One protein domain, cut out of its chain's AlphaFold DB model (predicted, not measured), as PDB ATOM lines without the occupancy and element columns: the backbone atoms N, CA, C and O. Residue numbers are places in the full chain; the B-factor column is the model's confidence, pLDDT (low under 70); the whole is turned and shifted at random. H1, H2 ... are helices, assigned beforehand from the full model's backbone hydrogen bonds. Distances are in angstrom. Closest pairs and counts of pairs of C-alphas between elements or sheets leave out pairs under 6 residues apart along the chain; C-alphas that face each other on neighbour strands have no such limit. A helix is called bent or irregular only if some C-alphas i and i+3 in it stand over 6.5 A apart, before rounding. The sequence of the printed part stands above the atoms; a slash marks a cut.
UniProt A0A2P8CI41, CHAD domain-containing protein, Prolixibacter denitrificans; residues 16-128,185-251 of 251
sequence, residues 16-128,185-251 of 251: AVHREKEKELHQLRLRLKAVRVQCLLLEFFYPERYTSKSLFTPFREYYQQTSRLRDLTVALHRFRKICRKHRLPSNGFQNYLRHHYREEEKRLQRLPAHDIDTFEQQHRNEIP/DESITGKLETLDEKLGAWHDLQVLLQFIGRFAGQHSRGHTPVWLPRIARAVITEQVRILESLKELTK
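AT A GLANCE: This is residues 16 to 128 and 185 to 251 of the 251 residues of the protein "CHAD domain-containing protein" of Prolixibacter denitrificans (UniProt A0A2P8CI41). Two helical hairpins cross about perpendicular: H3 and H4 lie side by side in one, and the long pair H6 and H7 crosses H3 in the other. Toward the first half of H3, H1 crosses it slantwise, with the small helices H2 and H5 packed on H1; the first residues of H1, 16 to 21, stick out, as do residues 185 to 190 and 217 to 223. The printed part has 180 residues with seven named helices, H1 to H7 in order, and no named strand; its class is all helix. It is loose, with a radius of gyration of the C-alphas of 20.1 A and spans of 58 by 48 by 34 A.

IN THESE COORDINATES: H1, residues 16 to 45, begins at C-alpha 16 (0.028, 20.932, -91.164) and is 43.7 A long. H2 is residues 52 to 55, 5.1 A. H3, residues 57 to 85, is 42.2 A long and irregular: C-alphas 58 and 61 are 7.3 A apart. H4, residues 91 to 109, measures 26.9 A, and H5, residues 116 to 122, 9.9 A. H6, residues 186 to 217, is the longest at 46.1 A, starting at C-alpha 186 (-8.188, -8.326, -110.486). H7, residues 228 to 249, is 32.4 A long and ends at C-alpha 249 (7.798, -7.083, -114.963).

HOW THE PARTS SIT: H3 is the hub and touches four helices. It forms a hairpin with H4, at a shallow tilt of 18 degrees, opposite ways; their closest C-alphas, of Gln 65 and Leu 108, are 6.0 A apart. With residues 71 to 79 H3 touches H6, about perpendicular at 85 degrees, closest at the C-alphas of Ala 75 and Leu 208, 4.8 A. H6 and H7 form a hairpin at a shallow tilt of 17 degrees, opposite ways, closest at the C-alphas of Trp 202 and Gln 239, 5.4 A. H3 touches H7 at the C-alphas of Ile 82 and Ala 234, 7.0 A. H4 and H6 only just touch, with 3 pairs of C-alphas within 8 A, closest at those of Phe 93 and Phe 215, 7.4 A. H1, with residues 25 to 32, touches H3 at a steep tilt of 45 degrees, opposite ways, closest at the C-alphas of Arg 29 and Thr 66, 6.2 A. H1 also touches H2, at the C-alphas of Cys 39 and Ser 52, 4.7 A, and H5, at those of Val 35 and Glu 120, 7.2 A. H1 is apart from H4, H6 and H7. Every O i to N i+4 pair is within hydrogen-bond range in H1, H4, H5 and H6; H3 has 23 of 25 and H7 17 of 18, and H2 is too short for such a pair.

THE WHOLE: The C-alphas of Pro 128 and Gly 222 are the two farthest apart, 62.4 A. Residues 129 to 184 are not printed, and C-alphas 128 and 185 are 25.5 A apart across this cut, which lies in the link from H5 to H6. Of the links that are printed whole, none is long. Mean pLDDT of the printed part is 90.6; residue 16, residues 221 to 222 and residues 250 to 251 are under 70.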
ATOM      1  N   ALA A  16       1.376  21.502 -91.136       63.25
ATOM      2  CA  ALA A  16       0.028  20.932 -91.164       63.25
ATOM      3  C   ALA A  16      -0.847  21.636 -92.215       63.25
ATOM      4  O   ALA A  16      -1.333  20.982 -93.134       63.25
ATOM      5  N   VAL A  17      -0.897  22.972 -92.163       70.00
ATOM      6  CA  VAL A  17      -1.645  23.821 -93.109       70.00
ATOM      7  C   VAL A  17      -1.225  23.566 -94.561       70.00
ATOM      8  O   VAL A  17      -2.057  23.453 -95.454       70.00
ATOM      9  N   HIS A  18       0.078  23.409 -94.820       72.31
ATOM     10  CA  HIS A  18       0.563  23.121 -96.172       72.31
ATOM     11  C   HIS A  18       0.127  21.736 -96.679       72.31
ATOM     12  O   HIS A  18      -0.143  21.575 -97.867       72.31
ATOM     13  N   ARG A  19       0.075  20.718 -95.809       75.31
ATOM     14  CA  ARG A  19      -0.384  19.374 -96.200       75.31
ATOM     15  C   ARG A  19      -1.879  19.349 -96.487       75.31
ATOM     16  O   ARG A  19      -2.301  18.626 -97.382       75.31
ATOM     17  N   GLU A  20      -2.663  20.104 -95.733       81.50
ATOM     18  CA  GLU A  20      -4.104  20.232 -95.943       81.50
ATOM     19  C   GLU A  20      -4.407  20.898 -97.285       81.50
ATOM     20  O   GLU A  20      -5.070  20.294 -98.123       81.50
ATOM     21  N   LYS A  21      -3.752  22.025 -97.580       82.75
ATOM     22  CA  LYS A  21      -3.823  22.662 -98.902       82.75
ATOM     23  C   LYS A  21      -3.411  21.740-100.052       82.75
ATOM     24  O   LYS A  21      -4.034  21.742-101.110       82.75
ATOM     25  N   GLU A  22      -2.353  20.939 -99.883       84.12
ATOM     26  CA  GLU A  22      -1.951  19.952-100.898       84.12
ATOM     27  C   GLU A  22      -3.042  18.894-101.137       84.12
ATOM     28  O   GLU A  22      -3.251  18.487-102.283       84.12
ATOM     29  N   LYS A  23      -3.745  18.460-100.080       87.75
ATOM     30  CA  LYS A  23      -4.880  17.533-100.183       87.75
ATOM     31  C   LYS A  23      -6.071  18.187-100.878       87.75
ATOM     32  O   LYS A  23      -6.616  17.582-101.793       87.75
ATOM     33  N   GLU A  24      -6.437  19.405-100.498       88.62
ATOM     34  CA  GLU A  24      -7.521  20.166-101.133       88.62
ATOM     35  C   GLU A  24      -7.256  20.366-102.626       88.62
ATOM     36  O   GLU A  24      -8.098  20.045-103.463       88.62
ATOM     37  N   LEU A  25      -6.042  20.794-102.982       89.19
ATOM     38  CA  LEU A  25      -5.620  20.944-104.372       89.19
ATOM     39  C   LEU A  25      -5.691  19.613-105.134       89.19
ATOM     40  O   LEU A  25      -6.063  19.576-106.310       89.19
ATOM     41  N   HIS A  26      -5.310  18.512-104.482       89.12
ATOM     42  CA  HIS A  26      -5.416  17.185-105.071       89.12
ATOM     43  C   HIS A  26      -6.875  16.808-105.342       89.12
ATOM     44  O   HIS A  26      -7.175  16.410-106.468       89.12
ATOM     45  N   GLN A  27      -7.769  16.990-104.365       90.25
ATOM     46  CA  GLN A  27      -9.198  16.704-104.504       90.25
ATOM     47  C   GLN A  27      -9.843  17.556-105.594       90.25
ATOM     48  O   GLN A  27     -10.493  17.028-106.494       90.25
ATOM     49  N   LEU A  28      -9.568  18.858-105.600       90.94
ATOM     50  CA  LEU A  28     -10.021  19.761-106.652       90.94
ATOM     51  C   LEU A  28      -9.563  19.288-108.040       90.94
ATOM     52  O   LEU A  28     -10.346  19.257-108.990       90.94
ATOM     53  N   ARG A  29      -8.301  18.865-108.175       92.69
ATOM     54  CA  ARG A  29      -7.798  18.323-109.443       92.69
ATOM     55  C   ARG A  29      -8.521  17.036-109.846       92.69
ATOM     56  O   ARG A  29      -8.695  16.817-111.044       92.69
ATOM     57  N   LEU A  30      -8.894  16.172-108.899       90.69
ATOM     58  CA  LEU A  30      -9.688  14.975-109.191       90.69
ATOM     59  C   LEU A  30     -11.083  15.354-109.699       90.69
ATOM     60  O   LEU A  30     -11.470  14.862-110.757       90.69
ATOM     61  N   ARG A  31     -11.765  16.303-109.048       92.75
ATOM     62  CA  ARG A  31     -13.065  16.821-109.508       92.75
ATOM     63  C   ARG A  31     -12.991  17.403-110.920       92.75
ATOM     64  O   ARG A  31     -13.737  16.997-111.798       92.75
ATOM     65  N   LEU A  32     -12.004  18.254-111.208       93.75
ATOM     66  CA  LEU A  32     -11.825  18.816-112.557       93.75
ATOM     67  C   LEU A  32     -11.515  17.749-113.623       93.75
ATOM     68  O   LEU A  32     -11.855  17.921-114.794       93.75
ATOM     69  N   LYS A  33     -10.848  16.645-113.251       91.38
ATOM     70  CA  LYS A  33     -10.687  15.500-114.159       91.38
ATOM     71  C   LYS A  33     -12.020  14.803-114.409       91.38
ATOM     72  O   LYS A  33     -12.256  14.442-115.556       91.38
ATOM     73  N   ALA A  34     -12.847  14.625-113.380       90.25
ATOM     74  CA  ALA A  34     -14.175  14.033-113.514       90.25
ATOM     75  C   ALA A  34     -15.055  14.878-114.446       90.25
ATOM     76  O   ALA A  34     -15.538  14.351-115.442       90.25
ATOM     77  N   VAL A  35     -15.110  16.199-114.236       93.69
ATOM     78  CA  VAL A  35     -15.769  17.159-115.143       93.69
ATOM     79  C   VAL A  35     -15.272  16.993-116.580       93.69
ATOM     80  O   VAL A  35     -16.058  16.859-117.511       93.69
ATOM     81  N   ARG A  36     -13.950  16.931-116.786       93.62
ATOM     82  CA  ARG A  36     -13.378  16.730-118.126       93.62
ATOM     83  C   ARG A  36     -13.827  15.417-118.770       93.62
ATOM     84  O   ARG A  36     -14.030  15.387-119.981       93.62
ATOM     85  N   VAL A  37     -13.902  14.335-117.996       88.44
ATOM     86  CA  VAL A  37     -14.386  13.038-118.483       88.44
ATOM     87  C   VAL A  37     -15.870  13.125-118.825       88.44
ATOM     88  O   VAL A  37     -16.243  12.700-119.911       88.44
ATOM     89  N   GLN A  38     -16.684  13.740-117.968       89.88
ATOM     90  CA  GLN A  38     -18.105  13.955-118.226       89.88
ATOM     91  C   GLN A  38     -18.321  14.742-119.525       89.88
ATOM     92  O   GLN A  38     -19.113  14.316-120.354       89.88
ATOM     93  N   CYS A  39     -17.540  15.799-119.785       93.69
ATOM     94  CA  CYS A  39     -17.612  16.523-121.057       93.69
ATOM     95  C   CYS A  39     -17.314  15.644-122.280       93.69
ATOM     96  O   CYS A  39     -17.914  15.842-123.333       93.69
ATOM     97  N   LEU A  40     -16.360  14.712-122.167       90.38
ATOM     98  CA  LEU A  40     -16.021  13.781-123.251       90.38
ATOM     99  C   LEU A  40     -17.120  12.741-123.465       90.38
ATOM    100  O   LEU A  40     -17.398  12.387-124.604       90.38
ATOM    101  N   LEU A  41     -17.737  12.258-122.385       87.62
ATOM    102  CA  LEU A  41     -18.857  11.327-122.475       87.62
ATOM    103  C   LEU A  41     -20.080  12.020-123.087       87.62
ATOM    104  O   LEU A  41     -20.665  11.485-124.014       87.62
ATOM    105  N   LEU A  42     -20.409  13.239-122.663       91.75
ATOM    106  CA  LEU A  42     -21.520  14.011-123.232       91.75
ATOM    107  C   LEU A  42     -21.343  14.288-124.731       91.75
ATOM    108  O   LEU A  42     -22.294  14.127-125.486       91.75
ATOM    109  N   GLU A  43     -20.138  14.663-125.175       93.19
ATOM    110  CA  GLU A  43     -19.822  14.800-126.610       93.19
ATOM    111  C   GLU A  43     -19.965  13.471-127.356       93.19
ATOM    112  O   GLU A  43     -20.401  13.448-128.498       93.19
ATOM    113  N   PHE A  44     -19.611  12.354-126.723       86.88
ATOM    114  CA  PHE A  44     -19.760  11.045-127.343       86.88
ATOM    115  C   PHE A  44     -21.236  10.642-127.499       86.88
ATOM    116  O   PHE A  44     -21.617  10.140-128.551       86.88
ATOM    117  N   PHE A  45     -22.058  10.870-126.471       88.12
ATOM    118  CA  PHE A  45     -23.484  10.521-126.467       88.12
ATOM    119  C   PHE A  45     -24.331  11.457-127.328       88.12
ATOM    120  O   PHE A  45     -25.237  11.018-128.031       88.12
ATOM    121  N   TYR A  46     -24.034  12.753-127.281       91.94
ATOM    122  CA  TYR A  46     -24.798  13.783-127.972       91.94
ATOM    123  C   TYR A  46     -23.854  14.704-128.759       91.94
ATOM    124  O   TYR A  46     -23.752  15.892-128.434       91.94
ATOM    125  N   PRO A  47     -23.167  14.193-129.801       92.56
ATOM    126  CA  PRO A  47     -22.151  14.949-130.542       92.56
ATOM    127  C   PRO A  47     -22.706  16.212-131.204       92.56
ATOM    128  O   PRO A  47     -22.020  17.227-131.280       92.56
ATOM    129  N   GLU A  48     -23.978  16.183-131.608       95.56
ATOM    130  CA  GLU A  48     -24.666  17.334-132.201       95.56
ATOM    131  C   GLU A  48     -25.022  18.422-131.171       95.56
ATOM    132  O   GLU A  48     -25.254  19.576-131.525       95.56
ATOM    133  N   ARG A  49     -25.072  18.067-129.879       95.06
ATOM    134  CA  ARG A  49     -25.439  18.976-128.781       95.06
ATOM    135  C   ARG A  49     -24.220  19.491-128.024       95.06
ATOM    136  O   ARG A  49     -24.218  20.634-127.567       95.06
ATOM    137  N   TYR A  50     -23.200  18.652-127.864       95.88
ATOM    138  CA  TYR A  50     -22.052  18.939-127.019       95.88
ATOM    139  C   TYR A  50     -20.740  18.805-127.770       95.88
ATOM    140  O   TYR A  50     -20.434  17.787-128.374       95.88
ATOM    141  N   THR A  51     -19.891  19.815-127.604       96.44
ATOM    142  CA  THR A  51     -18.470  19.733-127.939       96.44
ATOM    143  C   THR A  51     -17.670  19.776-126.646       96.44
ATOM    144  O   THR A  51     -17.718  20.781-125.924       96.44
ATOM    145  N   SER A  52     -16.880  18.741-126.355       93.00
ATOM    146  CA  SER A  52     -16.189  18.610-125.059       93.00
ATOM    147  C   SER A  52     -15.254  19.784-124.782       93.00
ATOM    148  O   SER A  52     -15.137  20.261-123.651       93.00
ATOM    149  N   LYS A  53     -14.613  20.304-125.836       93.88
ATOM    150  CA  LYS A  53     -13.744  21.484-125.773       93.88
ATOM    151  C   LYS A  53     -14.510  22.728-125.328       93.88
ATOM    152  O   LYS A  53     -13.990  23.469-124.498       93.88
ATOM    153  N   SER A  54     -15.704  22.958-125.872       95.56
ATOM    154  CA  SER A  54     -16.545  24.103-125.505       95.56
ATOM    155  C   SER A  54     -17.037  23.951-124.068       95.56
ATOM    156  O   SER A  54     -16.778  24.811-123.230       95.56
ATOM    157  N   LEU A  55     -17.594  22.782-123.745       95.56
ATOM    158  CA  LEU A  55     -18.169  22.490-122.435       95.56
ATOM    159  C   LEU A  55     -17.138  22.575-121.296       95.56
ATOM    160  O   LEU A  55     -17.430  23.067-120.213       95.56
ATOM    161  N   PHE A  56     -15.891  22.160-121.550       96.50
ATOM    162  CA  PHE A  56     -14.801  22.244-120.574       96.50
ATOM    163  C   PHE A  56     -14.092  23.612-120.535       96.50
ATOM    164  O   PHE A  56     -13.218  23.827-119.691       96.50
ATOM    165  N   THR A  57     -14.406  24.541-121.445       95.62
ATOM    166  CA  THR A  57     -13.706  25.837-121.541       95.62
ATOM    167  C   THR A  57     -13.702  26.632-120.230       95.62
ATOM    168  O   THR A  57     -12.609  27.073-119.862       95.62
ATOM    169  N   PRO A  58     -14.814  26.749-119.476       94.94
ATOM    170  CA  PRO A  58     -14.820  27.468-118.198       94.94
ATOM    171  C   PRO A  58     -13.780  26.917-117.209       94.94
ATOM    172  O   PRO A  58     -13.014  27.646-116.590       94.94
ATOM    173  N   PHE A  59     -13.641  25.596-117.135       95.31
ATOM    174  CA  PHE A  59     -12.743  24.934-116.186       95.31
ATOM    175  C   PHE A  59     -11.288  24.853-116.660       95.31
ATOM    176  O   PHE A  59     -10.403  24.451-115.898       95.31
ATOM    177  N   ARG A  60     -11.013  25.191-117.925       94.25
ATOM    178  CA  ARG A  60      -9.733  24.899-118.580       94.25
ATOM    179  C   ARG A  60      -8.558  25.574-117.891       94.25
ATOM    180  O   ARG A  60      -7.542  24.916-117.654       94.25
ATOM    181  N   GLU A  61      -8.667  26.867-117.605       93.62
ATOM    182  CA  GLU A  61      -7.574  27.612-116.979       93.62
ATOM    183  C   GLU A  61      -7.339  27.127-115.545       93.62
ATOM    184  O   GLU A  61      -6.205  26.820-115.169       93.62
ATOM    185  N   TYR A  62      -8.420  26.914-114.794       92.94
ATOM    186  CA  TYR A  62      -8.381  26.368-113.439       92.94
ATOM    187  C   TYR A  62      -7.704  24.983-113.400       92.94
ATOM    188  O   TYR A  62      -6.800  24.718-112.600       92.94
ATOM    189  N   TYR A  63      -8.042  24.108-114.350       93.69
ATOM    190  CA  TYR A  63      -7.408  22.800-114.519       93.69
ATOM    191  C   TYR A  63      -5.915  22.887-114.873       93.69
ATOM    192  O   TYR A  63      -5.100  22.098-114.381       93.69
ATOM    193  N   GLN A  64      -5.526  23.841-115.720       94.19
ATOM    194  CA  GLN A  64      -4.122  24.056-116.065       94.19
ATOM    195  C   GLN A  64      -3.309  24.539-114.858       94.19
ATOM    196  O   GLN A  64      -2.230  23.995-114.612       94.19
ATOM    197  N   GLN A  65      -3.823  25.493-114.077       94.44
ATOM    198  CA  GLN A  65      -3.103  26.007-112.907       94.44
ATOM    199  C   GLN A  65      -2.951  24.957-111.805       94.44
ATOM    200  O   GLN A  65      -1.842  24.733-111.311       94.44
ATOM    201  N   THR A  66      -4.017  24.222-111.478       94.00
ATOM    202  CA  THR A  66      -3.933  23.099-110.525       94.00
ATOM    203  C   THR A  66      -2.979  21.999-111.006       94.00
ATOM    204  O   THR A  66      -2.282  21.367-110.204       94.00
ATOM    205  N   SER A  67      -2.870  21.793-112.324       92.81
ATOM    206  CA  SER A  67      -1.884  20.876-112.902       92.81
ATOM    207  C   SER A  67      -0.445  21.354-112.681       92.81
ATOM    208  O   SER A  67       0.377  20.558-112.226       92.81
ATOM    209  N   ARG A  68      -0.155  22.643-112.903       95.31
ATOM    210  CA  ARG A  68       1.174  23.240-112.659       95.31
ATOM    211  C   ARG A  68       1.586  23.168-111.190       95.31
ATOM    212  O   ARG A  68       2.714  22.785-110.887       95.31
ATOM    213  N   LEU A  69       0.668  23.472-110.272       95.19
ATOM    214  CA  LEU A  69       0.922  23.369-108.832       95.19
ATOM    215  C   LEU A  69       1.249  21.933-108.406       95.19
ATOM    216  O   LEU A  69       2.171  21.706-107.618       95.19
ATOM    217  N   ARG A  70       0.540  20.941-108.957       94.19
ATOM    218  CA  ARG A  70       0.851  19.529-108.713       94.19
ATOM    219  C   ARG A  70       2.228  19.156-109.253       94.19
ATOM    220  O   ARG A  70       2.962  18.482-108.538       94.19
ATOM    221  N   ASP A  71       2.593  19.600-110.450       95.06
ATOM    222  CA  ASP A  71       3.912  19.317-111.026       95.06
ATOM    223  C   ASP A  71       5.038  19.899-110.154       95.06
ATOM    224  O   ASP A  71       6.015  19.209-109.866       95.06
ATOM    225  N   LEU A  72       4.864  21.120-109.631       95.88
ATOM    226  CA  LEU A  72       5.789  21.735-108.670       95.88
ATOM    227  C   LEU A  72       5.849  20.967-107.342       95.88
ATOM    228  O   LEU A  72       6.935  20.742-106.809       95.88
ATOM    229  N   THR A  73       4.703  20.517-106.825       93.75
ATOM    230  CA  THR A  73       4.618  19.716-105.590       93.75
ATOM    231  C   THR A  73       5.350  18.381-105.745       93.75
ATOM    232  O   THR A  73       6.157  17.998-104.893       93.75
ATOM    233  N   VAL A  74       5.120  17.686-106.864       93.75
ATOM    234  CA  VAL A  74       5.821  16.446-107.227       93.75
ATOM    235  C   VAL A  74       7.314  16.695-107.334       93.75
ATOM    236  O   VAL A  74       8.091  15.982-106.699       93.75
ATOM    237  N   ALA A  75       7.721  17.708-108.104       95.88
ATOM    238  CA  ALA A  75       9.124  18.032-108.311       95.88
ATOM    239  C   ALA A  75       9.819  18.317-106.975       95.88
ATOM    240  O   ALA A  75      10.879  17.758-106.703       95.88
ATOM    241  N   LEU A  76       9.190  19.100-106.095       95.31
ATOM    242  CA  LEU A  76       9.700  19.413-104.763       95.31
ATOM    243  C   LEU A  76       9.856  18.156-103.895       95.31
ATOM    244  O   LEU A  76      10.882  17.981-103.233       95.31
ATOM    245  N   HIS A  77       8.862  17.265-103.907       94.00
ATOM    246  CA  HIS A  77       8.911  16.002-103.171       94.00
ATOM    247  C   HIS A  77      10.026  15.080-103.691       94.00
ATOM    248  O   HIS A  77      10.864  14.614-102.911       94.00
ATOM    249  N   ARG A  78      10.079  14.848-105.010       95.56
ATOM    250  CA  ARG A  78      11.090  14.001-105.662       95.56
ATOM    251  C   ARG A  78      12.494  14.555-105.452       95.56
ATOM    252  O   ARG A  78      13.387  13.808-105.060       95.56
ATOM    253  N   PHE A  79      12.669  15.864-105.613       96.19
ATOM    254  CA  PHE A  79      13.934  16.551-105.381       96.19
ATOM    255  C   PHE A  79      14.447  16.336-103.956       96.19
ATOM    256  O   PHE A  79      15.596  15.936-103.767       96.19
ATOM    257  N   ARG A  80      13.591  16.529-102.943       95.06
ATOM    258  CA  ARG A  80      13.956  16.283-101.539       95.06
ATOM    259  C   ARG A  80      14.342  14.828-101.297       95.06
ATOM    260  O   ARG A  80      15.330  14.577-100.612       95.06
ATOM    261  N   LYS A  81      13.582  13.877-101.852       95.38
ATOM    262  CA  LYS A  81      13.876  12.441-101.730       95.38
ATOM    263  C   LYS A  81      15.254  12.111-102.314       95.38
ATOM    264  O   LYS A  81      16.044  11.448-101.647       95.38
ATOM    265  N   ILE A  82      15.566  12.632-103.499       95.75
ATOM    266  CA  ILE A  82      16.859  12.435-104.168       95.75
ATOM    267  C   ILE A  82      17.995  13.086-103.381       95.75
ATOM    268  O   ILE A  82      18.993  12.426-103.101       95.75
ATOM    269  N   CYS A  83      17.839  14.341-102.953       94.88
ATOM    270  CA  CYS A  83      18.881  15.023-102.186       94.88
ATOM    271  C   CYS A  83      19.193  14.300-100.874       94.88
ATOM    272  O   CYS A  83      20.361  14.161-100.525       94.88
ATOM    273  N   ARG A  84      18.172  13.777-100.180       95.06
ATOM    274  CA  ARG A  84      18.362  12.950 -98.978       95.06
ATOM    275  C   ARG A  84      19.093  11.647 -99.296       95.06
ATOM    276  O   ARG A  84      20.098  11.358 -98.658       95.06
ATOM    277  N   LYS A  85      18.624  10.896-100.301       95.75
ATOM    278  CA  LYS A  85      19.211   9.608-100.710       95.75
ATOM    279  C   LYS A  85      20.688   9.740-101.099       95.75
ATOM    280  O   LYS A  85      21.491   8.892-100.736       95.75
ATOM    281  N   HIS A  86      21.045  10.815-101.799       93.56
ATOM    282  CA  HIS A  86      22.389  11.028-102.344       93.56
ATOM    283  C   HIS A  86      23.241  12.032-101.549       93.56
ATOM    284  O   HIS A  86      24.329  12.385-102.000       93.56
ATOM    285  N   ARG A  87      22.764  12.502-100.385       93.94
ATOM    286  CA  ARG A  87      23.438  13.505 -99.532       93.94
ATOM    287  C   ARG A  87      23.861  14.766-100.309       93.94
ATOM    288  O   ARG A  87      24.985  15.245-100.184       93.94
ATOM    289  N   LEU A  88      22.965  15.287-101.148       92.19
ATOM    290  CA  LEU A  88      23.201  16.462-101.998       92.19
ATOM    291  C   LEU A  88      22.628  17.741-101.362       92.19
ATOM    292  O   LEU A  88      21.623  17.673-100.645       92.19
ATOM    293  N   PRO A  89      23.217  18.922-101.637       88.19
ATOM    294  CA  PRO A  89      22.679  20.189-101.154       88.19
ATOM    295  C   PRO A  89      21.311  20.475-101.785       88.19
ATOM    296  O   PRO A  89      21.102  20.236-102.973       88.19
ATOM    297  N   SER A  90      20.379  21.014-100.993       82.00
ATOM    298  CA  SER A  90      18.984  21.212-101.426       82.00
ATOM    299  C   SER A  90      18.557  22.676-101.572       82.00
ATOM    300  O   SER A  90      17.549  22.948-102.213       82.00
ATOM    301  N   ASN A  91      19.305  23.641-101.031       81.88
ATOM    302  CA  ASN A  91      18.749  24.968-100.733       81.88
ATOM    303  C   ASN A  91      18.401  25.816-101.975       81.88
ATOM    304  O   ASN A  91      17.281  26.316-102.064       81.88
ATOM    305  N   GLY A  92      19.310  25.954-102.948       87.56
ATOM    306  CA  GLY A  92      19.118  26.858-104.096       87.56
ATOM    307  C   GLY A  92      17.932  26.471-104.989       87.56
ATOM    308  O   GLY A  92      16.978  27.232-105.139       87.56
ATOM    309  N   PHE A  93      17.943  25.247-105.520       92.62
ATOM    310  CA  PHE A  93      16.863  24.765-106.388       92.62
ATOM    311  C   PHE A  93      15.536  24.561-105.642       92.62
ATOM    312  O   PHE A  93      14.464  24.803-106.195       92.62
ATOM    313  N   GLN A  94      15.574  24.169-104.364       94.06
ATOM    314  CA  GLN A  94      14.354  24.078-103.559       94.06
ATOM    315  C   GLN A  94      13.669  25.439-103.405       94.06
ATOM    316  O   GLN A  94      12.440  25.509-103.455       94.06
ATOM    317  N   ASN A  95      14.444  26.505-103.193       93.38
ATOM    318  CA  ASN A  95      13.901  27.855-103.080       93.38
ATOM    319  C   ASN A  95      13.290  28.318-104.403       93.38
ATOM    320  O   ASN A  95      12.188  28.858-104.386       93.38
ATOM    321  N   TYR A  96      13.934  28.007-105.529       94.56
ATOM    322  CA  TYR A  96      13.370  28.214-106.861       94.56
ATOM    323  C   TYR A  96      12.001  27.528-107.025       94.56
ATOM    324  O   TYR A  96      11.011  28.194-107.323       94.56
ATOM    325  N   LEU A  97      11.895  26.224-106.735       95.69
ATOM    326  CA  LEU A  97      10.618  25.500-106.842       95.69
ATOM    327  C   LEU A  97       9.535  26.082-105.919       95.69
ATOM    328  O   LEU A  97       8.384  26.218-106.323       95.69
ATOM    329  N   ARG A  98       9.898  26.447-104.681       95.25
ATOM    330  CA  ARG A  98       8.973  27.069-103.719       95.25
ATOM    331  C   ARG A  98       8.497  28.444-104.171       95.25
ATOM    332  O   ARG A  98       7.333  28.769-103.961       95.25
ATOM    333  N   HIS A  99       9.383  29.249-104.751       95.31
ATOM    334  CA  HIS A  99       9.024  30.551-105.296       95.31
ATOM    335  C   HIS A  99       7.994  30.388-106.420       95.31
ATOM    336  O   HIS A  99       6.907  30.947-106.323       95.31
ATOM    337  N   HIS A 100       8.272  29.522-107.399       96.06
ATOM    338  CA  HIS A 100       7.326  29.234-108.478       96.06
ATOM    339  C   HIS A 100       5.996  28.672-107.973       96.06
ATOM    340  O   HIS A 100       4.949  29.064-108.476       96.06
ATOM    341  N   TYR A 101       6.011  27.808-106.954       95.50
ATOM    342  CA  TYR A 101       4.780  27.299-106.347       95.50
ATOM    343  C   TYR A 101       3.899  28.431-105.814       95.50
ATOM    344  O   TYR A 101       2.715  28.480-106.128       95.50
ATOM    345  N   ARG A 102       4.481  29.372-105.062       94.69
ATOM    346  CA  ARG A 102       3.744  30.527-104.523       94.69
ATOM    347  C   ARG A 102       3.177  31.414-105.626       94.69
ATOM    348  O   ARG A 102       2.074  31.928-105.479       94.69
ATOM    349  N   GLU A 103       3.909  31.598-106.720       96.25
ATOM    350  CA  GLU A 103       3.420  32.387-107.853       96.25
ATOM    351  C   GLU A 103       2.248  31.703-108.571       96.25
ATOM    352  O   GLU A 103       1.257  32.365-108.875       96.25
ATOM    353  N   GLU A 104       2.292  30.384-108.778       95.44
ATOM    354  CA  GLU A 104       1.139  29.657-109.331       95.44
ATOM    355  C   GLU A 104      -0.047  29.604-108.344       95.44
ATOM    356  O   GLU A 104      -1.195  29.659-108.778       95.44
ATOM    357  N   GLU A 105       0.196  29.566-107.026       93.94
ATOM    358  CA  GLU A 105      -0.863  29.607-105.999       93.94
ATOM    359  C   GLU A 105      -1.599  30.953-106.046       93.94
ATOM    360  O   GLU A 105      -2.827  30.987-106.120       93.94
ATOM    361  N   LYS A 106      -0.855  32.066-106.106       94.38
ATOM    362  CA  LYS A 106      -1.430  33.409-106.289       94.38
ATOM    363  C   LYS A 106      -2.234  33.520-107.582       94.38
ATOM    364  O   LYS A 106      -3.263  34.186-107.597       94.38
ATOM    365  N   ARG A 107      -1.769  32.904-108.677       95.00
ATOM    366  CA  ARG A 107      -2.512  32.891-109.946       95.00
ATOM    367  C   ARG A 107      -3.818  32.123-109.814       95.00
ATOM    368  O   ARG A 107      -4.839  32.647-110.235       95.00
ATOM    369  N   LEU A 108      -3.798  30.942-109.196       93.19
ATOM    370  CA  LEU A 108      -5.002  30.143-108.962       93.19
ATOM    371  C   LEU A 108      -6.044  30.913-108.137       93.19
ATOM    372  O   LEU A 108      -7.215  30.908-108.494       93.19
ATOM    373  N   GLN A 109      -5.616  31.613-107.083       91.44
ATOM    374  CA  GLN A 109      -6.497  32.417-106.223       91.44
ATOM    375  C   GLN A 109      -7.162  33.600-106.940       91.44
ATOM    376  O   GLN A 109      -8.173  34.107-106.470       91.44
ATOM    377  N   ARG A 110      -6.587  34.064-108.055       93.44
ATOM    378  CA  ARG A 110      -7.132  35.165-108.864       93.44
ATOM    379  C   ARG A 110      -8.077  34.691-109.964       93.44
ATOM    380  O   ARG A 110      -8.695  35.531-110.610       93.44
ATOM    381  N   LEU A 111      -8.144  33.385-110.221       91.19
ATOM    382  CA  LEU A 111      -9.043  32.859-111.237       91.19
ATOM    383  C   LEU A 111     -10.495  32.938-110.762       91.19
ATOM    384  O   LEU A 111     -10.751  32.744-109.569       91.19
ATOM    385  N   PRO A 112     -11.448  33.171-111.680       88.31
ATOM    386  CA  PRO A 112     -12.858  33.067-111.347       88.31
ATOM    387  C   PRO A 112     -13.155  31.652-110.841       88.31
ATOM    388  O   PRO A 112     -12.769  30.655-111.458       88.31
ATOM    389  N   ALA A 113     -13.830  31.569-109.695       81.12
ATOM    390  CA  ALA A 113     -14.338  30.305-109.196       81.12
ATOM    391  C   ALA A 113     -15.504  29.879-110.093       81.12
ATOM    392  O   ALA A 113     -16.533  30.550-110.146       81.12
ATOM    393  N   HIS A 114     -15.322  28.785-110.825       85.19
ATOM    394  CA  HIS A 114     -16.409  28.161-111.564       85.19
ATOM    395  C   HIS A 114     -17.110  27.144-110.674       85.19
ATOM    396  O   HIS A 114     -16.453  26.362-109.983       85.19
ATOM    397  N   ASP A 115     -18.437  27.161-110.712       89.75
ATOM    398  CA  ASP A 115     -19.262  26.274-109.909       89.75
ATOM    399  C   ASP A 115     -19.274  24.862-110.514       89.75
ATOM    400  O   ASP A 115     -20.014  24.548-111.451       89.75
ATOM    401  N   ILE A 116     -18.374  24.024-109.994       92.56
ATOM    402  CA  ILE A 116     -18.281  22.609-110.356       92.56
ATOM    403  C   ILE A 116     -19.550  21.871-109.915       92.56
ATOM    404  O   ILE A 116     -20.001  20.993-110.644       92.56
ATOM    405  N   ASP A 117     -20.141  22.234-108.773       92.19
ATOM    406  CA  ASP A 117     -21.331  21.568-108.242       92.19
ATOM    407  C   ASP A 117     -22.537  21.805-109.156       92.19
ATOM    408  O   ASP A 117     -23.232  20.855-109.513       92.19
ATOM    409  N   THR A 118     -22.740  23.043-109.614       93.50
ATOM    410  CA  THR A 118     -23.793  23.368-110.590       93.50
ATOM    411  C   THR A 118     -23.596  22.606-111.902       93.50
ATOM    412  O   THR A 118     -24.556  22.046-112.429       93.50
ATOM    413  N   PHE A 119     -22.363  22.519-112.415       94.50
ATOM    414  CA  PHE A 119     -22.078  21.737-113.623       94.50
ATOM    415  C   PHE A 119     -22.389  20.246-113.432       94.50
ATOM    416  O   PHE A 119     -23.075  19.638-114.256       94.50
ATOM    417  N   GLU A 120     -21.904  19.656-112.338       92.06
ATOM    418  CA  GLU A 120     -22.129  18.246-112.017       92.06
ATOM    419  C   GLU A 120     -23.630  17.952-111.868       92.06
ATOM    420  O   GLU A 120     -24.105  16.943-112.386       92.06
ATOM    421  N   GLN A 121     -24.389  18.847-111.227       92.81
ATOM    422  CA  GLN A 121     -25.841  18.728-111.070       92.81
ATOM    423  C   GLN A 121     -26.589  18.837-112.400       92.81
ATOM    424  O   GLN A 121     -27.449  18.000-112.674       92.81
ATOM    425  N   GLN A 122     -26.246  19.824-113.233       93.94
ATOM    426  CA  GLN A 122     -26.887  20.054-114.528       93.94
ATOM    427  C   GLN A 122     -26.788  18.825-115.442       93.94
ATOM    428  O   GLN A 122     -27.739  18.510-116.151       93.94
ATOM    429  N   HIS A 123     -25.662  18.113-115.389       92.38
ATOM    430  CA  HIS A 123     -25.352  17.020-116.311       92.38
ATOM    431  C   HIS A 123     -25.423  15.617-115.681       92.38
ATOM    432  O   HIS A 123     -25.020  14.637-116.314       92.38
ATOM    433  N   ARG A 124     -25.897  15.488-114.433       86.25
ATOM    434  CA  ARG A 124     -25.835  14.236-113.653       86.25
ATOM    435  C   ARG A 124     -26.569  13.061-114.302       86.25
ATOM    436  O   ARG A 124     -26.086  11.938-114.236       86.25
ATOM    437  N   ASN A 125     -27.730  13.333-114.895       87.31
ATOM    438  CA  ASN A 125     -28.661  12.314-115.391       87.31
ATOM    439  C   ASN A 125     -28.797  12.339-116.916       87.31
ATOM    440  O   ASN A 125     -29.761  11.808-117.456       87.31
ATOM    441  N   GLU A 126     -27.877  13.005-117.612       90.12
ATOM    442  CA  GLU A 126     -27.956  13.079-119.069       90.12
ATOM    443  C   GLU A 126     -27.586  11.768-119.746       90.12
ATOM    444  O   GLU A 126     -28.070  11.514-120.835       90.12
ATOM    445  N   ILE A 127     -26.761  10.936-119.113       86.31
ATOM    446  CA  ILE A 127     -26.351   9.648-119.666       86.31
ATOM    447  C   ILE A 127     -27.008   8.531-118.847       86.31
ATOM    448  O   ILE A 127     -26.695   8.414-117.656       86.31
ATOM    449  N   PRO A 128     -27.880   7.702-119.447       86.25
ATOM    450  CA  PRO A 128     -28.444   6.537-118.776       86.25
ATOM    451  C   PRO A 128     -27.341   5.555-118.339       86.25
ATOM    452  O   PRO A 128     -26.439   5.256-119.131       86.25
ATOM    453  N   ASP A 185      -9.435  -9.444-115.130       86.69
ATOM    454  CA  ASP A 185      -9.575  -9.835-113.734       86.69
ATOM    455  C   ASP A 185      -8.757  -8.912-112.807       86.69
ATOM    456  O   ASP A 185      -7.989  -8.043-113.247       86.69
ATOM    457  N   GLU A 186      -8.918  -9.096-111.497       86.25
ATOM    458  CA  GLU A 186      -8.188  -8.326-110.486       86.25
ATOM    459  C   GLU A 186      -6.665  -8.496-110.599       86.25
ATOM    460  O   GLU A 186      -5.912  -7.551-110.363       86.25
ATOM    461  N   SER A 187      -6.192  -9.677-111.010       87.81
ATOM    462  CA  SER A 187      -4.763  -9.988-111.132       87.81
ATOM    463  C   SER A 187      -4.104  -9.175-112.246       87.81
ATOM    464  O   SER A 187      -3.075  -8.522-112.037       87.81
ATOM    465  N   ILE A 188      -4.705  -9.163-113.438       87.56
ATOM    466  CA  ILE A 188      -4.239  -8.363-114.570       87.56
ATOM    467  C   ILE A 188      -4.397  -6.875-114.253       87.56
ATOM    468  O   ILE A 188      -3.464  -6.107-114.501       87.56
ATOM    469  N   THR A 189      -5.516  -6.469-113.647       86.75
ATOM    470  CA  THR A 189      -5.732  -5.078-113.221       86.75
ATOM    471  C   THR A 189      -4.615  -4.613-112.281       86.75
ATOM    472  O   THR A 189      -3.983  -3.593-112.552       86.75
ATOM    473  N   GLY A 190      -4.258  -5.411-111.270       88.31
ATOM    474  CA  GLY A 190      -3.162  -5.097-110.347       88.31
ATOM    475  C   GLY A 190      -1.789  -4.995-111.029       88.31
ATOM    476  O   GLY A 190      -0.974  -4.130-110.685       88.31
ATOM    477  N   LYS A 191      -1.520  -5.818-112.054       89.38
ATOM    478  CA  LYS A 191      -0.298  -5.693-112.874       89.38
ATOM    479  C   LYS A 191      -0.276  -4.387-113.672       89.38
ATOM    480  O   LYS A 191       0.758  -3.715-113.712       89.38
ATOM    481  N   LEU A 192      -1.400  -4.009-114.287       89.00
ATOM    482  CA  LEU A 192      -1.531  -2.756-115.042       89.00
ATOM    483  C   LEU A 192      -1.375  -1.531-114.132       89.00
ATOM    484  O   LEU A 192      -0.694  -0.574-114.503       89.00
ATOM    485  N   GLU A 193      -1.941  -1.572-112.927       90.25
ATOM    486  CA  GLU A 193      -1.787  -0.520-111.919       90.25
ATOM    487  C   GLU A 193      -0.330  -0.383-111.469       90.25
ATOM    488  O   GLU A 193       0.225   0.717-111.507       90.25
ATOM    489  N   THR A 194       0.345  -1.498-111.172       91.50
ATOM    490  CA  THR A 194       1.783  -1.506-110.845       91.50
ATOM    491  C   THR A 194       2.626  -0.883-111.970       91.50
ATOM    492  O   THR A 194       3.580  -0.133-111.723       91.50
ATOM    493  N   LEU A 195       2.274  -1.168-113.228       91.00
ATOM    494  CA  LEU A 195       2.920  -0.581-114.397       91.00
ATOM    495  C   LEU A 195       2.674   0.937-114.485       91.00
ATOM    496  O   LEU A 195       3.629   1.691-114.702       91.00
ATOM    497  N   ASP A 196       1.439   1.414-114.276       91.12
ATOM    498  CA  ASP A 196       1.135   2.855-114.271       91.12
ATOM    499  C   ASP A 196       1.854   3.589-113.136       91.12
ATOM    500  O   ASP A 196       2.366   4.693-113.343       91.12
ATOM    501  N   GLU A 197       1.961   2.979-111.958       92.50
ATOM    502  CA  GLU A 197       2.701   3.543-110.833       92.50
ATOM    503  C   GLU A 197       4.178   3.750-111.176       92.50
ATOM    504  O   GLU A 197       4.722   4.847-110.974       92.50
ATOM    505  N   LYS A 198       4.832   2.732-111.749       92.88
ATOM    506  CA  LYS A 198       6.239   2.816-112.169       92.88
ATOM    507  C   LYS A 198       6.434   3.845-113.284       92.88
ATOM    508  O   LYS A 198       7.299   4.717-113.159       92.88
ATOM    509  N   LEU A 199       5.604   3.823-114.329       92.00
ATOM    510  CA  LEU A 199       5.639   4.832-115.397       92.00
ATOM    511  C   LEU A 199       5.338   6.240-114.862       92.00
ATOM    512  O   LEU A 199       5.899   7.234-115.330       92.00
ATOM    513  N   GLY A 200       4.477   6.344-113.853       93.19
ATOM    514  CA  GLY A 200       4.186   7.573-113.133       93.19
ATOM    515  C   GLY A 200       5.395   8.110-112.385       93.19
ATOM    516  O   GLY A 200       5.726   9.284-112.543       93.19
ATOM    517  N   ALA A 201       6.098   7.259-111.640       94.19
ATOM    518  CA  ALA A 201       7.329   7.632-110.957       94.19
ATOM    519  C   ALA A 201       8.425   8.065-111.944       94.19
ATOM    520  O   ALA A 201       9.099   9.065-111.698       94.19
ATOM    521  N   TRP A 202       8.567   7.370-113.076       95.06
ATOM    522  CA  TRP A 202       9.495   7.763-114.139       95.06
ATOM    523  C   TRP A 202       9.147   9.144-114.727       95.06
ATOM    524  O   TRP A 202      10.016  10.012-114.851       95.06
ATOM    525  N   HIS A 203       7.864   9.388-115.019       94.12
ATOM    526  CA  HIS A 203       7.380  10.669-115.540       94.12
ATOM    527  C   HIS A 203       7.574  11.818-114.540       94.12
ATOM    528  O   HIS A 203       7.962  12.917-114.926       94.12
ATOM    529  N   ASP A 204       7.330  11.583-113.252       95.31
ATOM    530  CA  ASP A 204       7.565  12.572-112.195       95.31
ATOM    531  C   ASP A 204       9.034  13.036-112.164       95.31
ATOM    532  O   ASP A 204       9.317  14.218-111.953       95.31
ATOM    533  N   LEU A 205       9.979  12.118-112.397       96.25
ATOM    534  CA  LEU A 205      11.402  12.447-112.518       96.25
ATOM    535  C   LEU A 205      11.703  13.223-113.807       96.25
ATOM    536  O   LEU A 205      12.533  14.130-113.784       96.25
ATOM    537  N   GLN A 206      10.988  12.942-114.901       95.19
ATOM    538  CA  GLN A 206      11.123  13.700-116.147       95.19
ATOM    539  C   GLN A 206      10.675  15.153-115.964       95.19
ATOM    540  O   GLN A 206      11.357  16.079-116.398       95.19
ATOM    541  N   VAL A 207       9.557  15.363-115.264       94.69
ATOM    542  CA  VAL A 207       9.079  16.700-114.882       94.69
ATOM    543  C   VAL A 207      10.121  17.417-114.017       94.69
ATOM    544  O   VAL A 207      10.419  18.590-114.244       94.69
ATOM    545  N   LEU A 208      10.741  16.716-113.062       97.06
ATOM    546  CA  LEU A 208      11.829  17.276-112.257       97.06
ATOM    547  C   LEU A 208      13.036  17.696-113.118       97.06
ATOM    548  O   LEU A 208      13.559  18.794-112.919       97.06
ATOM    549  N   LEU A 209      13.451  16.884-114.098       96.81
ATOM    550  CA  LEU A 209      14.521  17.247-115.039       96.81
ATOM    551  C   LEU A 209      14.178  18.495-115.857       96.81
ATOM    552  O   LEU A 209      15.043  19.347-116.049       96.81
ATOM    553  N   GLN A 210      12.924  18.657-116.285       95.69
ATOM    554  CA  GLN A 210      12.490  19.873-116.981       95.69
ATOM    555  C   GLN A 210      12.645  21.117-116.097       95.69
ATOM    556  O   GLN A 210      13.132  22.146-116.566       95.69
ATOM    557  N   PHE A 211      12.286  21.037-114.812       96.50
ATOM    558  CA  PHE A 211      12.508  22.147-113.883       96.50
ATOM    559  C   PHE A 211      13.995  22.427-113.649       96.50
ATOM    560  O   PHE A 211      14.376  23.595-113.604       96.50
ATOM    561  N   ILE A 212      14.829  21.387-113.538       95.00
ATOM    562  CA  ILE A 212      16.291  21.523-113.441       95.00
ATOM    563  C   ILE A 212      16.840  22.239-114.678       95.00
ATOM    564  O   ILE A 212      17.625  23.173-114.533       95.00
ATOM    565  N   GLY A 213      16.393  21.855-115.876       93.62
ATOM    566  CA  GLY A 213      16.786  22.495-117.130       93.62
ATOM    567  C   GLY A 213      16.388  23.971-117.190       93.62
ATOM    568  O   GLY A 213      17.218  24.812-117.523       93.62
ATOM    569  N   ARG A 214      15.154  24.311-116.786       94.25
ATOM    570  CA  ARG A 214      14.697  25.713-116.699       94.25
ATOM    571  C   ARG A 214      15.534  26.529-115.717       94.25
ATOM    572  O   ARG A 214      15.937  27.635-116.046       94.25
ATOM    573  N   PHE A 215      15.827  25.971-114.543       93.44
ATOM    574  CA  PHE A 215      16.675  26.629-113.551       93.44
ATOM    575  C   PHE A 215      18.104  26.828-114.065       93.44
ATOM    576  O   PHE A 215      18.661  27.911-113.914       93.44
ATOM    577  N   ALA A 216      18.687  25.825-114.727       91.25
ATOM    578  CA  ALA A 216      19.998  25.953-115.359       91.25
ATOM    579  C   ALA A 216      20.009  27.068-116.417       91.25
ATOM    580  O   ALA A 216      20.940  27.863-116.442       91.25
ATOM    581  N   GLY A 217      18.953  27.170-117.233       89.81
ATOM    582  CA  GLY A 217      18.816  28.204-118.263       89.81
ATOM    583  C   GLY A 217      18.676  29.637-117.734       89.81
ATOM    584  O   GLY A 217      18.919  30.576-118.482       89.81
ATOM    585  N   GLN A 218      18.320  29.822-116.458       88.75
ATOM    586  CA  GLN A 218      18.299  31.141-115.807       88.75
ATOM    587  C   GLN A 218      19.690  31.626-115.376       88.75
ATOM    588  O   GLN A 218      19.840  32.789-115.011       88.75
ATOM    589  N   HIS A 219      20.699  30.753-115.394       83.19
ATOM    590  CA  HIS A 219      22.071  31.106-115.052       83.19
ATOM    591  C   HIS A 219      22.861  31.316-116.346       83.19
ATOM    592  O   HIS A 219      22.780  30.514-117.277       83.19
ATOM    593  N   SER A 220      23.633  32.402-116.418       74.44
ATOM    594  CA  SER A 220      24.540  32.654-117.540       74.44
ATOM    595  C   SER A 220      25.556  31.512-117.687       74.44
ATOM    596  O   SER A 220      25.893  30.824-116.718       74.44
ATOM    597  N   ARG A 221      26.045  31.287-118.918       69.25
ATOM    598  CA  ARG A 221      27.054  30.253-119.210       69.25
ATOM    599  C   ARG A 221      28.238  30.414-118.243       69.25
ATOM    600  O   ARG A 221      28.870  31.461-118.230       69.25
ATOM    601  N   GLY A 222      28.500  29.393-117.423       63.12
ATOM    602  CA  GLY A 222      29.565  29.390-116.405       63.12
ATOM    603  C   GLY A 222      29.116  29.649-114.959       63.12
ATOM    604  O   GLY A 222      29.866  29.336-114.041       63.12
ATOM    605  N   HIS A 223      27.887  30.124-114.730       77.25
ATOM    606  CA  HIS A 223      27.353  30.412-113.387       77.25
ATOM    607  C   HIS A 223      26.351  29.368-112.876       77.25
ATOM    608  O   HIS A 223      25.758  29.534-111.808       77.25
ATOM    609  N   THR A 224      26.153  28.274-113.614       79.94
ATOM    610  CA  THR A 224      25.338  27.152-113.143       79.94
ATOM    611  C   THR A 224      25.950  26.582-111.863       79.94
ATOM    612  O   THR A 224      27.133  26.232-111.863       79.94
ATOM    613  N   PRO A 225      25.174  26.422-110.776       84.50
ATOM    614  CA  PRO A 225      25.728  25.914-109.531       84.50
ATOM    615  C   PRO A 225      26.386  24.540-109.714       84.50
ATOM    616  O   PRO A 225      25.775  23.621-110.261       84.50
ATOM    617  N   VAL A 226      27.608  24.375-109.195       87.12
ATOM    618  CA  VAL A 226      28.439  23.158-109.359       87.12
ATOM    619  C   VAL A 226      27.732  21.879-108.881       87.12
ATOM    620  O   VAL A 226      28.002  20.775-109.355       87.12
ATOM    621  N   TRP A 227      26.778  22.003-107.955       88.44
ATOM    622  CA  TRP A 227      25.983  20.879-107.463       88.44
ATOM    623  C   TRP A 227      24.859  20.438-108.416       88.44
ATOM    624  O   TRP A 227      24.413  19.292-108.325       88.44
ATOM    625  N   LEU A 228      24.400  21.286-109.342       89.88
ATOM    626  CA  LEU A 228      23.239  21.006-110.194       89.88
ATOM    627  C   LEU A 228      23.458  19.800-111.131       89.88
ATOM    628  O   LEU A 228      22.584  18.929-111.168       89.88
ATOM    629  N   PRO A 229      24.625  19.630-111.792       91.88
ATOM    630  CA  PRO A 229      24.902  18.432-112.589       91.88
ATOM    631  C   PRO A 229      24.928  17.135-111.768       91.88
ATOM    632  O   PRO A 229      24.618  16.062-112.285       91.88
ATOM    633  N   ARG A 230      25.299  17.193-110.480       93.75
ATOM    634  CA  ARG A 230      25.263  16.014-109.591       93.75
ATOM    635  C   ARG A 230      23.826  15.593-109.296       93.75
ATOM    636  O   ARG A 230      23.531  14.403-109.306       93.75
ATOM    637  N   ILE A 231      22.935  16.562-109.089       93.69
ATOM    638  CA  ILE A 231      21.504  16.308-108.896       93.69
ATOM    639  C   ILE A 231      20.887  15.745-110.175       93.69
ATOM    640  O   ILE A 231      20.212  14.724-110.105       93.69
ATOM    641  N   ALA A 232      21.148  16.357-111.334       95.00
ATOM    642  CA  ALA A 232      20.630  15.874-112.614       95.00
ATOM    643  C   ALA A 232      21.034  14.413-112.874       95.00
ATOM    644  O   ALA A 232      20.181  13.585-113.184       95.00
ATOM    645  N   ARG A 233      22.311  14.070-112.646       96.25
ATOM    646  CA  ARG A 233      22.791  12.682-112.741       96.25
ATOM    647  C   ARG A 233      22.049  11.744-111.795       96.25
ATOM    648  O   ARG A 233      21.601  10.697-112.239       96.25
ATOM    649  N   ALA A 234      21.855  12.129-110.532       96.38
ATOM    650  CA  ALA A 234      21.108  11.310-109.577       96.38
ATOM    651  C   ALA A 234      19.650  11.072-110.018       96.38
ATOM    652  O   ALA A 234      19.146   9.961-109.896       96.38
ATOM    653  N   VAL A 235      18.984  12.090-110.579       96.50
ATOM    654  CA  VAL A 235      17.627  11.957-111.136       96.50
ATOM    655  C   VAL A 235      17.603  10.968-112.306       96.50
ATOM    656  O   VAL A 235      16.745  10.087-112.330       96.50
ATOM    657  N   ILE A 236      18.559  11.075-113.233       96.62
ATOM    658  CA  ILE A 236      18.682  10.168-114.386       96.62
ATOM    659  C   ILE A 236      18.955   8.734-113.919       96.62
ATOM    660  O   ILE A 236      18.309   7.806-114.397       96.62
ATOM    661  N   THR A 237      19.846   8.533-112.945       96.69
ATOM    662  CA  THR A 237      20.107   7.206-112.365       96.69
ATOM    663  C   THR A 237      18.832   6.571-111.807       96.69
ATOM    664  O   THR A 237      18.587   5.389-112.028       96.69
ATOM    665  N   GLU A 238      17.989   7.339-111.112       96.19
ATOM    666  CA  GLU A 238      16.709   6.819-110.617       96.19
ATOM    667  C   GLU A 238      15.713   6.526-111.750       96.19
ATOM    668  O   GLU A 238      14.983   5.543-111.659       96.19
ATOM    669  N   GLN A 239      15.696   7.316-112.830       94.25
ATOM    670  CA  GLN A 239      14.882   7.000-114.011       94.25
ATOM    671  C   GLN A 239      15.312   5.686-114.665       94.25
ATOM    672  O   GLN A 239      14.451   4.861-114.965       94.25
ATOM    673  N   VAL A 240      16.619   5.478-114.857       93.56
ATOM    674  CA  VAL A 240      17.169   4.247-115.443       93.56
ATOM    675  C   VAL A 240      16.791   3.033-114.595       93.56
ATOM    676  O   VAL A 240      16.251   2.075-115.136       93.56
ATOM    677  N   ARG A 241      16.932   3.114-113.266       93.94
ATOM    678  CA  ARG A 241      16.517   2.037-112.349       93.94
ATOM    679  C   ARG A 241      15.039   1.672-112.471       93.94
ATOM    680  O   ARG A 241      14.680   0.501-112.395       93.94
ATOM    681  N   ILE A 242      14.161   2.663-112.651       93.06
ATOM    682  CA  ILE A 242      12.734   2.389-112.860       93.06
ATOM    683  C   ILE A 242      12.533   1.632-114.176       93.06
ATOM    684  O   ILE A 242      11.820   0.631-114.175       93.06
ATOM    685  N   LEU A 243      13.183   2.062-115.263       89.56
ATOM    686  CA  LEU A 243      13.104   1.389-116.564       89.56
ATOM    687  C   LEU A 243      13.652  -0.043-116.516       89.56
ATOM    688  O   LEU A 243      13.062  -0.938-117.111       89.56
ATOM    689  N   GLU A 244      14.737  -0.283-115.785       90.31
ATOM    690  CA  GLU A 244      15.271  -1.631-115.558       90.31
ATOM    691  C   GLU A 244      14.250  -2.513-114.830       90.31
ATOM    692  O   GLU A 244      13.942  -3.603-115.303       90.31
ATOM    693  N   SER A 245      13.624  -1.998-113.767       90.06
ATOM    694  CA  SER A 245      12.585  -2.735-113.031       90.06
ATOM    695  C   SER A 245      11.311  -2.995-113.842       90.06
ATOM    696  O   SER A 245      10.518  -3.862-113.490       90.06
ATOM    697  N   LEU A 246      11.072  -2.223-114.908       86.25
ATOM    698  CA  LEU A 246       9.965  -2.466-115.831       86.25
ATOM    699  C   LEU A 246      10.255  -3.661-116.740       86.25
ATOM    700  O   LEU A 246       9.346  -4.436-117.005       86.25
ATOM    701  N   LYS A 247      11.515  -3.855-117.155       81.00
ATOM    702  CA  LYS A 247      11.914  -5.021-117.960       81.00
ATOM    703  C   LYS A 247      11.706  -6.335-117.212       81.00
ATOM    704  O   LYS A 247      11.424  -7.346-117.840       81.00
ATOM    705  N   GLU A 248      11.868  -6.323-115.892       78.44
ATOM    706  CA  GLU A 248      11.635  -7.494-115.039       78.44
ATOM    707  C   GLU A 248      10.149  -7.850-114.929       78.44
ATOM    708  O   GLU A 248       9.826  -9.024-114.831       78.44
ATOM    709  N   LEU A 249       9.250  -6.861-114.995       71.56
ATOM    710  CA  LEU A 249       7.798  -7.083-114.963       71.56
ATOM    711  C   LEU A 249       7.224  -7.612-116.281       71.56
ATOM    712  O   LEU A 249       6.106  -8.120-116.297       71.56
ATOM    713  N   THR A 250       7.944  -7.423-117.385       65.19
ATOM    714  CA  THR A 250       7.524  -7.848-118.727       65.19
ATOM    715  C   THR A 250       8.106  -9.201-119.145       65.19
ATOM    716  O   THR A 250       7.903  -9.603-120.287       65.19
ATOM    717  N   LYS A 251       8.870  -9.859-118.265       58.91
ATOM    718  CA  LYS A 251       9.332 -11.243-118.434       58.91
ATOM    719  C   LYS A 251       8.343 -12.199-117.785       58.91
ATOM    720  O   LYS A 251       8.157 -13.285-118.367       58.91
TER     721      LYS A 251